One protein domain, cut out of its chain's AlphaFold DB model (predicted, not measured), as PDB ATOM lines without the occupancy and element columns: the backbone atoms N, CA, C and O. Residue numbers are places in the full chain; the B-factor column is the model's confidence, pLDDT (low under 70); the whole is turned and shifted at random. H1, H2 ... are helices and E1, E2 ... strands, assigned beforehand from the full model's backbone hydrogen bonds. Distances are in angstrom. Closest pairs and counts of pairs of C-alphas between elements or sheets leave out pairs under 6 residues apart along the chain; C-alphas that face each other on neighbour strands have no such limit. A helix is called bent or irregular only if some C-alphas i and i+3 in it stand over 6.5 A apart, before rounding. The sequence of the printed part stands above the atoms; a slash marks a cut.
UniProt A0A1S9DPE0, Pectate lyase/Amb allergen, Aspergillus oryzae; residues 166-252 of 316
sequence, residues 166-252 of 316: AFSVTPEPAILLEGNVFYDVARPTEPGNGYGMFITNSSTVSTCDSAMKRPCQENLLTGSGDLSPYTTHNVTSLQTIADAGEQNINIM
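This is residues 166 to 252 of the 316 residues of the protein "Pectate lyase/Amb allergen" of Aspergillus oryzae (UniProt A0A1S9DPE0). Little regular structure: loops surround a short parallel strand pair, E1 with E3, near the middle; a second parallel pair, E2 with E4, lies toward one end, and H1 and H2 toward the other, H2 packing on E1 and E3. The 87 printed residues, mixed in class with 28 in named elements, run E1 E2 E3 H1 E4 H2. The whole is compact, radius of gyration of the C-alphas 12.5 A, spanning 33 by 29 by 19 A.

Find E1, residues 175 to 177, from C-alpha 175 at (365.921, 238.813, 291.986); then E2, 181 to 183, and E3, 197 to 199. H1, 205 to 211, spans 11.3 A and is only just irregular: C-alphas 207 and 210 are 6.6 A apart. Past E4, 220 to 222, H2 runs from 235 to 243, 12.2 A, ending at C-alpha 243 (356.694, 234.811, 283.695).

Across E1 and E3, N 198 and O 175 are 2.8 A apart, within hydrogen-bond range; across E2 and E4, so are N 222 and O 182, 2.8 A. H2's closest C-alpha to E1 is Ser 237, 6.0 A from that of Ile 175. H1 and H2 touch, closest C-alphas Ala 211 and Ala 242, 5.7 A, at a steep tilt of 50 degrees. Every O i to N i+4 pair is within range in H2; in H1, 0 of 3, and 2 of 4 O i to N i+3 pairs.

The printed part has no cut; links E2 to E3 and E4 to H2 are long. Residues 166 to 172, 191 to 194 and 229 to 235 have pLDDT under 70.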
ATOM      1  N   ALA A 166     372.088 247.000 300.296       37.38
ATOM      2  CA  ALA A 166     372.420 246.916 298.849       37.38
ATOM      3  C   ALA A 166     371.495 245.992 298.022       37.38
ATOM      4  O   ALA A 166     370.961 246.408 296.998       37.38
ATOM      5  N   PHE A 167     371.242 244.789 298.536       47.19
ATOM      6  CA  PHE A 167     370.026 244.024 298.277       47.19
ATOM      7  C   PHE A 167     369.413 243.699 299.643       47.19
ATOM      8  O   PHE A 167     369.975 242.885 300.369       47.19
ATOM      9  N   SER A 168     368.314 244.349 300.030       38.50
ATOM     10  CA  SER A 168     367.495 243.914 301.168       38.50
ATOM     11  C   SER A 168     366.235 243.310 300.626       38.50
ATOM     12  O   SER A 168     365.505 243.939 299.859       38.50
ATOM     13  N   VAL A 169     366.027 242.068 301.011       51.91
ATOM     14  CA  VAL A 169     364.928 241.280 300.536       51.91
ATOM     15  C   VAL A 169     364.058 240.917 301.730       51.91
ATOM     16  O   VAL A 169     364.430 240.089 302.561       51.91
ATOM     17  N   THR A 170     362.882 241.536 301.814       50.84
ATOM     18  CA  THR A 170     361.776 241.033 302.643       50.84
ATOM     19  C   THR A 170     361.185 239.776 301.975       50.84
ATOM     20  O   THR A 170     361.688 239.393 300.930       50.84
ATOM     21  N   PRO A 171     360.240 239.006 302.537       52.66
ATOM     22  CA  PRO A 171     360.091 237.583 302.174       52.66
ATOM     23  C   PRO A 171     359.772 237.213 300.702       52.66
ATOM     24  O   PRO A 171     359.734 236.022 300.397       52.66
ATOM     25  N   GLU A 172     359.538 238.167 299.791       64.81
ATOM     26  CA  GLU A 172     358.823 237.930 298.525       64.81
ATOM     27  C   GLU A 172     359.440 238.409 297.185       64.81
ATOM     28  O   GLU A 172     358.855 238.084 296.149       64.81
ATOM     29  N   PRO A 173     360.559 239.146 297.065       74.44
ATOM     30  CA  PRO A 173     361.016 239.591 295.761       74.44
ATOM     31  C   PRO A 173     361.683 238.455 294.992       74.44
ATOM     32  O   PRO A 173     362.297 237.536 295.535       74.44
ATOM     33  N   ALA A 174     361.604 238.581 293.677       78.50
ATOM     34  CA  ALA A 174     362.311 237.747 292.732       78.50
ATOM     35  C   ALA A 174     363.475 238.547 292.149       78.50
ATOM     36  O   ALA A 174     363.264 239.514 291.416       78.50
ATOM     37  N   ILE A 175     364.707 238.156 292.474       82.81
ATOM     38  CA  ILE A 175     365.921 238.813 291.986       82.81
ATOM     39  C   ILE A 175     366.757 237.816 291.188       82.81
ATOM     40  O   ILE A 175     367.070 236.734 291.674       82.81
ATOM     41  N   LEU A 176     367.163 238.205 289.980       86.62
ATOM     42  CA  LEU A 176     368.168 237.513 289.175       86.62
ATOM     43  C   LEU A 176     369.430 238.374 289.128       86.62
ATOM     44  O   LEU A 176     369.422 239.457 288.540       86.62
ATOM     45  N   LEU A 177     370.513 237.885 289.732       89.25
ATOM     46  CA  LEU A 177     371.826 238.518 289.661       89.25
ATOM     47  C   LEU A 177     372.639 237.788 288.606       89.25
ATOM     48  O   LEU A 177     373.171 236.715 288.891       89.25
ATOM     49  N   GLU A 178     372.749 238.382 287.420       90.56
ATOM     50  CA  GLU A 178     373.554 237.881 286.305       90.56
ATOM     51  C   GLU A 178     374.424 238.978 285.684       90.56
ATOM     52  O   GLU A 178     374.010 240.134 285.593       90.56
ATOM     53  N   GLY A 179     375.632 238.615 285.248       91.81
ATOM     54  CA  GLY A 179     376.535 239.486 284.493       91.81
ATOM     55  C   GLY A 179     377.068 240.706 285.251       91.81
ATOM     56  O   GLY A 179     377.522 241.655 284.614       91.81
ATOM     57  N   ASN A 180     377.021 240.720 286.585       92.88
ATOM     58  CA  ASN A 180     377.512 241.844 287.388       92.88
ATOM     59  C   ASN A 180     379.015 241.730 287.668       92.88
ATOM     60  O   ASN A 180     379.563 240.630 287.733       92.88
ATOM     61  N   VAL A 181     379.674 242.870 287.890       91.12
ATOM     62  CA  VAL A 181     381.068 242.933 288.355       91.12
ATOM     63  C   VAL A 181     381.101 243.568 289.740       91.12
ATOM     64  O   VAL A 181     380.766 244.740 289.890       91.12
ATOM     65  N   PHE A 182     381.557 242.813 290.735       90.00
ATOM     66  CA  PHE A 182     381.866 243.297 292.076       90.00
ATOM     67  C   PHE A 182     383.377 243.514 292.159       90.00
ATOM     68  O   PHE A 182     384.155 242.571 292.010       90.00
ATOM     69  N   TYR A 183     383.796 244.767 292.330       87.19
ATOM     70  CA  TYR A 183     385.204 245.150 292.393       87.19
ATOM     71  C   TYR A 183     385.482 245.882 293.706       87.19
ATOM     72  O   TYR A 183     384.910 246.946 293.932       87.19
ATOM     73  N   ASP A 184     386.340 245.304 294.545       90.00
ATOM     74  CA  ASP A 184     386.680 245.791 295.889       90.00
ATOM     75  C   ASP A 184     385.455 246.013 296.803       90.00
ATOM     76  O   ASP A 184     385.396 246.942 297.608       90.00
ATOM     77  N   VAL A 185     384.448 245.137 296.687       84.75
ATOM     78  CA  VAL A 185     383.242 245.153 297.524       84.75
ATOM     79  C   VAL A 185     383.430 244.184 298.686       84.75
ATOM     80  O   VAL A 185     383.307 242.975 298.518       84.75
ATOM     81  N   ALA A 186     383.703 244.704 299.884       85.25
ATOM     82  CA  ALA A 186     383.999 243.872 301.055       85.25
ATOM     83  C   ALA A 186     382.870 242.885 301.413       85.25
ATOM     84  O   ALA A 186     383.149 241.771 301.849       85.25
ATOM     85  N   ARG A 187     381.603 243.285 301.235       82.31
ATOM     86  CA  ARG A 187     380.409 242.476 301.545       82.31
ATOM     87  C   ARG A 187     379.337 242.649 300.458       82.31
ATOM     88  O   ARG A 187     378.496 243.537 300.592       82.31
ATOM     89  N   PRO A 188     379.380 241.867 299.360       82.19
ATOM     90  CA  PRO A 188     378.373 241.935 298.295       82.19
ATOM     91  C   PRO A 188     376.962 241.535 298.740       82.19
ATOM     92  O   PRO A 188     375.988 242.104 298.251       82.19
ATOM     93  N   THR A 189     376.851 240.583 299.670       77.38
ATOM     94  CA  THR A 189     375.599 240.228 300.352       77.38
ATOM     95  C   THR A 189     375.736 240.361 301.869       77.38
ATOM     96  O   THR A 189     376.829 240.240 302.427       77.38
ATOM     97  N   GLU A 190     374.615 240.635 302.543       74.50
ATOM     98  CA  GLU A 190     374.546 240.693 304.005       74.50
ATOM     99  C   GLU A 190     374.159 239.316 304.579       74.50
ATOM    100  O   GLU A 190     373.118 238.776 304.187       74.50
ATOM    101  N   PRO A 191     374.946 238.742 305.512       69.38
ATOM    102  CA  PRO A 191     374.621 237.526 306.247       69.38
ATOM    103  C   PRO A 191     373.181 237.450 306.736       69.38
ATOM    104  O   PRO A 191     372.712 238.292 307.495       69.38
ATOM    105  N   GLY A 192     372.484 236.394 306.312       66.44
ATOM    106  CA  GLY A 192     371.095 236.141 306.692       66.44
ATOM    107  C   GLY A 192     370.051 236.905 305.872       66.44
ATOM    108  O   GLY A 192     368.865 236.741 306.141       66.44
ATOM    109  N   ASN A 193     370.448 237.688 304.859       64.06
ATOM    110  CA  ASN A 193     369.525 238.461 304.022       64.06
ATOM    111  C   ASN A 193     369.717 238.183 302.518       64.06
ATOM    112  O   ASN A 193     370.172 239.027 301.753       64.06
ATOM    113  N   GLY A 194     369.406 236.949 302.108       61.31
ATOM    114  CA  GLY A 194     369.531 236.481 300.720       61.31
ATOM    115  C   GLY A 194     368.285 235.773 300.188       61.31
ATOM    116  O   GLY A 194     368.396 234.923 299.305       61.31
ATOM    117  N   TYR A 195     367.116 236.069 300.760       70.50
ATOM    118  CA  TYR A 195     365.844 235.540 300.274       70.50
ATOM    119  C   TYR A 195     365.607 236.013 298.833       70.50
ATOM    120  O   TYR A 195     366.144 237.031 298.409       70.50
ATOM    121  N   GLY A 196     364.859 235.250 298.037       75.12
ATOM    122  CA  GLY A 196     364.437 235.730 296.717       75.12
ATOM    123  C   GLY A 196     365.531 235.893 295.649       75.12
ATOM    124  O   GLY A 196     365.206 236.247 294.516       75.12
ATOM    125  N   MET A 197     366.804 235.616 295.946       80.69
ATOM    126  CA  MET A 197     367.915 235.817 295.011       80.69
ATOM    127  C   MET A 197     368.291 234.531 294.265       80.69
ATOM    128  O   MET A 197     368.665 233.518 294.857       80.69
ATOM    129  N   PHE A 198     368.283 234.607 292.939       85.88
ATOM    130  CA  PHE A 198     368.947 233.666 292.052       85.88
ATOM    131  C   PHE A 198     370.286 234.266 291.601       85.88
ATOM    132  O   PHE A 198     370.329 235.166 290.760       85.88
ATOM    133  N   ILE A 199     371.385 233.791 292.194       87.44
ATOM    134  CA  ILE A 199     372.749 234.233 291.871       87.44
ATOM    135  C   ILE A 199     373.374 233.279 290.854       87.44
ATOM    136  O   ILE A 199     373.447 232.066 291.074       87.44
ATOM    137  N   THR A 200     373.864 233.844 289.754       89.31
ATOM    138  CA  THR A 200     374.504 233.079 288.685       89.31
ATOM    139  C   THR A 200     376.015 233.001 288.877       89.31
ATOM    140  O   THR A 200     376.691 234.026 289.004       89.31
ATOM    141  N   ASN A 201     376.543 231.788 288.834       88.69
ATOM    142  CA  ASN A 201     377.963 231.462 288.823       88.69
ATOM    143  C   ASN A 201     378.201 230.290 287.854       88.69
ATOM    144  O   ASN A 201     377.247 229.754 287.283       88.69
ATOM    145  N   SER A 202     379.451 229.870 287.683       87.69
ATOM    146  CA  SER A 202     379.827 228.757 286.801       87.69
ATOM    147  C   SER A 202     379.009 227.464 286.973       87.69
ATOM    148  O   SER A 202     378.878 226.722 286.000       87.69
ATOM    149  N   SER A 203     378.418 227.189 288.145       87.19
ATOM    150  CA  SER A 203     377.572 226.007 288.370       87.19
ATOM    151  C   SER A 203     376.071 226.240 288.158       87.19
ATOM    152  O   SER A 203     375.335 225.267 288.000       87.19
ATOM    153  N   THR A 204     375.597 227.490 288.120       87.81
ATOM    154  CA  THR A 204     374.160 227.823 288.023       87.81
ATOM    155  C   THR A 204     373.751 228.505 286.716       87.81
ATOM    156  O   THR A 204     372.559 228.671 286.459       87.81
ATOM    157  N   VAL A 205     374.701 228.880 285.851       89.12
ATOM    158  CA  VAL A 205     374.415 229.567 284.572       89.12
ATOM    159  C   VAL A 205     373.466 228.798 283.645       89.12
ATOM    160  O   VAL A 205     372.639 229.426 282.983       89.12
ATOM    161  N   SER A 206     373.538 227.463 283.620       90.56
ATOM    162  CA  SER A 206     372.685 226.613 282.774       90.56
ATOM    163  C   SER A 206     371.266 226.434 283.320       90.56
ATOM    164  O   SER A 206     370.367 226.030 282.589       90.56
ATOM    165  N   THR A 207     371.003 226.772 284.587       89.31
ATOM    166  CA  THR A 207     369.638 226.745 285.147       89.31
ATOM    167  C   THR A 207     368.710 227.736 284.431       89.31
ATOM    168  O   THR A 207     367.496 227.553 284.416       89.31
ATOM    169  N   CYS A 208     369.274 228.763 283.793       89.25
ATOM    170  CA  CYS A 208     368.533 229.751 283.018       89.25
ATOM    171  C   CYS A 208     368.064 229.252 281.646       89.25
ATOM    172  O   CYS A 208     367.177 229.872 281.062       89.25
ATOM    173  N   ASP A 209     368.575 228.124 281.148       90.25
ATOM    174  CA  ASP A 209     368.219 227.623 279.817       90.25
ATOM    175  C   ASP A 209     366.715 227.336 279.696       90.25
ATOM    176  O   ASP A 209     366.100 227.653 278.678       90.25
ATOM    177  N   SER A 210     366.100 226.798 280.755       87.38
ATOM    178  CA  SER A 210     364.667 226.491 280.786       87.38
ATOM    179  C   SER A 210     363.802 227.734 281.012       87.38
ATOM    180  O   SER A 210     362.856 227.969 280.262       87.38
ATOM    181  N   ALA A 211     364.125 228.536 282.027       87.00
ATOM    182  CA  ALA A 211     363.294 229.661 282.447       87.00
ATOM    183  C   ALA A 211     363.554 230.933 281.626       87.00
ATOM    184  O   ALA A 211     362.614 231.602 281.215       87.00
ATOM    185  N   MET A 212     364.812 231.262 281.329       87.31
ATOM    186  CA  MET A 212     365.188 232.484 280.603       87.31
ATOM    187  C   MET A 212     365.346 232.273 279.095       87.31
ATOM    188  O   MET A 212     365.526 233.249 278.372       87.31
ATOM    189  N   LYS A 213     365.270 231.021 278.612       89.25
ATOM    190  CA  LYS A 213     365.477 230.632 277.201       89.25
ATOM    191  C   LYS A 213     366.869 230.990 276.663       89.25
ATOM    192  O   LYS A 213     367.067 231.105 275.452       89.25
ATOM    193  N   ARG A 214     367.826 231.186 277.569       89.56
ATOM    194  CA  ARG A 214     369.241 231.449 277.302       89.56
ATOM    195  C   ARG A 214     370.063 231.101 278.546       89.56
ATOM    196  O   ARG A 214     369.535 231.239 279.654       89.56
ATOM    197  N   PRO A 215     371.356 230.784 278.394       88.38
ATOM    198  CA  PRO A 215     372.237 230.710 279.544       88.38
ATOM    199  C   PRO A 215     372.332 232.086 280.209       88.38
ATOM    200  O   PRO A 215     372.339 233.135 279.546       88.38
ATOM    201  N   CYS A 216     372.410 232.085 281.534       90.62
ATOM    202  CA  CYS A 216     372.728 233.294 282.279       90.62
ATOM    203  C   CYS A 216     374.205 233.671 282.118       90.62
ATOM    204  O   CYS A 216     375.037 232.850 281.732       90.62
ATOM    205  N   GLN A 217     374.544 234.925 282.429       91.25
ATOM    206  CA  GLN A 217     375.938 235.369 282.518       91.25
ATOM    207  C   GLN A 217     376.425 235.305 283.963       91.25
ATOM    208  O   GLN A 217     375.778 235.840 284.852       91.25
ATOM    209  N   GLU A 218     377.580 234.692 284.202       91.69
ATOM    210  CA  GLU A 218     378.192 234.638 285.532       91.69
ATOM    211  C   GLU A 218     378.527 236.041 286.077       91.69
ATOM    212  O   GLU A 218     378.890 236.950 285.327       91.69
ATOM    213  N   ASN A 219     378.409 236.206 287.398       92.06
ATOM    214  CA  ASN A 219     378.904 237.392 288.093       92.06
ATOM    215  C   ASN A 219     380.411 237.265 288.355       92.06
ATOM    216  O   ASN A 219     380.884 236.217 288.785       92.06
ATOM    217  N   LEU A 220     381.157 238.350 288.158       93.19
ATOM    218  CA  LEU A 220     382.595 238.414 288.405       93.19
ATOM    219  C   LEU A 220     382.872 239.138 289.719       93.19
ATOM    220  O   LEU A 220     382.481 240.292 289.890       93.19
ATOM    221  N   LEU A 221     383.600 238.486 290.618       92.69
ATOM    222  CA  LEU A 221     384.095 239.077 291.855       92.69
ATOM    223  C   LEU A 221     385.604 239.304 291.728       92.69
ATOM    224  O   LEU A 221     386.348 238.429 291.292       92.69
ATOM    225  N   THR A 222     386.080 240.485 292.096       92.56
ATOM    226  CA  THR A 222     387.509 240.821 292.134       92.56
ATOM    227  C   THR A 222     387.774 241.649 293.382       92.56
ATOM    228  O   THR A 222     387.083 242.640 293.608       92.56
ATOM    229  N   GLY A 223     388.705 241.209 294.233       90.94
ATOM    230  CA  GLY A 223     388.986 241.874 295.516       90.94
ATOM    231  C   GLY A 223     387.769 241.993 296.448       90.94
ATOM    232  O   GLY A 223     387.758 242.831 297.342       90.94
ATOM    233  N   SER A 224     386.721 241.198 296.215       90.50
ATOM    234  CA  SER A 224     385.420 241.316 296.881       90.50
ATOM    235  C   SER A 224     385.156 240.118 297.794       90.50
ATOM    236  O   SER A 224     385.714 239.045 297.571       90.50
ATOM    237  N   GLY A 225     384.307 240.308 298.807       86.75
ATOM    238  CA  GLY A 225     383.805 239.223 299.652       86.75
ATOM    239  C   GLY A 225     382.825 238.312 298.912       86.75
ATOM    240  O   GLY A 225     382.539 238.520 297.734       86.75
ATOM    241  N   ASP A 226     382.288 237.314 299.606       85.25
ATOM    242  CA  ASP A 226     381.414 236.313 298.993       85.25
ATOM    243  C   ASP A 226     380.092 236.906 298.482       85.25
ATOM    244  O   ASP A 226     379.442 237.714 299.146       85.25
ATOM    245  N   LEU A 227     379.665 236.438 297.306       84.62
ATOM    246  CA  LEU A 227     378.328 236.659 296.754       84.62
ATOM    247  C   LEU A 227     377.558 235.338 296.834       84.62
ATOM    248  O   LEU A 227     377.546 234.554 295.883       84.62
ATOM    249  N   SER A 228     376.941 235.067 297.980       76.88
ATOM    250  CA  SER A 228     376.145 233.857 298.193       76.88
ATOM    251  C   SER A 228     374.712 234.199 298.602       76.88
ATOM    252  O   SER A 228     374.496 235.152 299.361       76.88
ATOM    253  N   PRO A 229     373.709 233.450 298.105       68.69
ATOM    254  CA  PRO A 229     372.375 233.526 298.664       68.69
ATOM    255  C   PRO A 229     372.391 232.752 299.988       68.69
ATOM    256  O   PRO A 229     372.806 231.594 300.036       68.69
ATOM    257  N   TYR A 230     371.948 233.379 301.076       62.19
ATOM    258  CA  TYR A 230     371.915 232.729 302.394       62.19
ATOM    259  C   TYR A 230     370.822 231.647 302.512       62.19
ATOM    260  O   TYR A 230     370.819 230.878 303.469       62.19
ATOM    261  N   THR A 231     369.943 231.531 301.510       58.09
ATOM    262  CA  THR A 231     369.014 230.407 301.312       58.09
ATOM    263  C   THR A 231     369.211 229.805 299.918       58.09
ATOM    264  O   THR A 231     369.430 230.540 298.959       58.09
ATOM    265  N   THR A 232     369.152 228.478 299.787       54.03
ATOM    266  CA  THR A 232     369.481 227.747 298.548       54.03
ATOM    267  C   THR A 232     368.695 228.233 297.323       54.03
ATOM    268  O   THR A 232     367.511 228.535 297.426       54.03
ATOM    269  N   HIS A 233     369.381 228.276 296.173       61.28
ATOM    270  CA  HIS A 233     368.944 228.724 294.840       61.28
ATOM    271  C   HIS A 233     367.422 228.767 294.620       61.28
ATOM    272  O   HIS A 233     366.790 227.747 294.340       61.28
ATOM    273  N   ASN A 234     366.839 229.964 294.703       67.12
ATOM    274  CA  ASN A 234     365.402 230.144 294.547       67.12
ATOM    275  C   ASN A 234     365.000 230.121 293.060       67.12
ATOM    276  O   ASN A 234     364.893 231.160 292.412       67.12
ATOM    277  N   VAL A 235     364.791 228.922 292.504       67.75
ATOM    278  CA  VAL A 235     364.264 228.732 291.137       67.75
ATOM    279  C   VAL A 235     362.922 229.437 290.923       67.75
ATOM    280  O   VAL A 235     362.628 229.842 289.801       67.75
ATOM    281  N   THR A 236     362.143 229.660 291.986       80.81
ATOM    282  CA  THR A 236     360.901 230.436 291.920       80.81
ATOM    283  C   THR A 236     361.176 231.865 291.476       80.81
ATOM    284  O   THR A 236     360.472 232.356 290.610       80.81
ATOM    285  N   SER A 237     362.241 232.508 291.965       79.56
ATOM    286  CA  SER A 237     362.605 233.862 291.530       79.56
ATOM    287  C   SER A 237     362.896 233.928 290.035       79.56
ATOM    288  O   SER A 237     362.467 234.850 289.346       79.56
ATOM    289  N   LEU A 238     363.609 232.924 289.521       84.06
ATOM    290  CA  LEU A 238     363.911 232.824 288.099       84.06
ATOM    291  C   LEU A 238     362.630 232.646 287.273       84.06
ATOM    292  O   LEU A 238     362.472 233.297 286.243       84.06
ATOM    293  N   GLN A 239     361.701 231.814 287.752       85.00
ATOM    294  CA  GLN A 239     360.409 231.607 287.108       85.00
ATOM    295  C   GLN A 239     359.532 232.865 287.157       85.00
ATOM    296  O   GLN A 239     359.005 233.257 286.126       85.00
ATOM    297  N   THR A 240     359.448 233.560 288.295       83.56
ATOM    298  CA  THR A 240     358.716 234.831 288.422       83.56
ATOM    299  C   THR A 240     359.213 235.867 287.411       83.56
ATOM    300  O   THR A 240     358.419 236.549 286.770       83.56
ATOM    301  N   ILE A 241     360.533 235.969 287.224       83.25
ATOM    302  CA  ILE A 241     361.138 236.889 286.251       83.25
ATOM    303  C   ILE A 241     360.837 236.450 284.812       83.25
ATOM    304  O   ILE A 241     360.548 237.282 283.951       83.25
ATOM    305  N   ALA A 242     360.880 235.145 284.546       85.69
ATOM    306  CA  ALA A 242     360.526 234.581 283.250       85.69
ATOM    307  C   ALA A 242     359.050 234.820 282.889       85.69
ATOM    308  O   ALA A 242     358.760 235.232 281.765       85.69
ATOM    309  N   ASP A 243     358.140 234.612 283.842       84.19
ATOM    310  CA  ASP A 243     356.694 234.811 283.695       84.19
ATOM    311  C   ASP A 243     356.348 236.284 283.457       84.19
ATOM    312  O   ASP A 243     355.413 236.594 282.719       84.19
ATOM    313  N   ALA A 244     357.159 237.198 283.994       78.06
ATOM    314  CA  ALA A 244     357.069 238.623 283.705       78.06
ATOM    315  C   ALA A 244     357.619 239.018 282.314       78.06
ATOM    316  O   ALA A 244     357.575 240.188 281.942       78.06
ATOM    317  N   GLY A 245     358.116 238.064 281.518       81.50
ATOM    318  CA  GLY A 245     358.524 238.286 280.127       81.50
ATOM    319  C   GLY A 245     359.952 238.809 279.935       81.50
ATOM    320  O   GLY A 245     360.335 239.146 278.812       81.50
ATOM    321  N   GLU A 246     360.787 238.809 280.976       81.81
ATOM    322  CA  GLU A 246     362.148 239.385 280.962       81.81
ATOM    323  C   GLU A 246     363.219 238.500 280.291       81.81
ATOM    324  O   GLU A 246     364.427 238.675 280.479       81.81
ATOM    325  N   GLN A 247     362.792 237.535 279.483       81.56
ATOM    326  CA  GLN A 247     363.656 236.567 278.803       81.56
ATOM    327  C   GLN A 247     364.459 237.220 277.658       81.56
ATOM    328  O   GLN A 247     365.598 236.846 277.375       81.56
ATOM    329  N   ASN A 248     363.889 238.248 277.021       76.00
ATOM    330  CA  ASN A 248     364.375 238.827 275.761       76.00
ATOM    331  C   ASN A 248     365.383 239.972 275.955       76.00
ATOM    332  O   ASN A 248     365.228 241.056 275.390       76.00
ATOM    333  N   ILE A 249     366.414 239.752 276.772       75.88
ATOM    334  CA  ILE A 249     367.400 240.786 277.114       75.88
ATOM    335  C   ILE A 249     368.801 240.304 276.776       75.88
ATOM    336  O   ILE A 249     369.220 239.219 277.174       75.88
ATOM    337  N   ASN A 250     369.525 241.137 276.029       79.00
ATOM    338  CA  ASN A 250     370.901 240.868 275.644       79.00
ATOM    339  C   ASN A 250     371.851 241.294 276.767       79.00
ATOM    340  O   ASN A 250     372.003 242.490 277.025       79.00
ATOM    341  N   ILE A 251     372.494 240.322 277.408       83.50
ATOM    342  CA  ILE A 251     373.451 240.563 278.488       83.50
ATOM    343  C   ILE A 251     374.864 240.602 277.904       83.50
ATOM    344  O   ILE A 251     375.279 239.710 277.164       83.50
ATOM    345  N   MET A 252     375.607 241.662 278.221       83.19
ATOM    346  CA  MET A 252     377.008 241.794 277.824       83.19
ATOM    347  C   MET A 252     377.871 240.769 278.577       83.19
ATOM    348  O   MET A 252     377.639 240.558 279.767       83.19
TER     349      MET A 252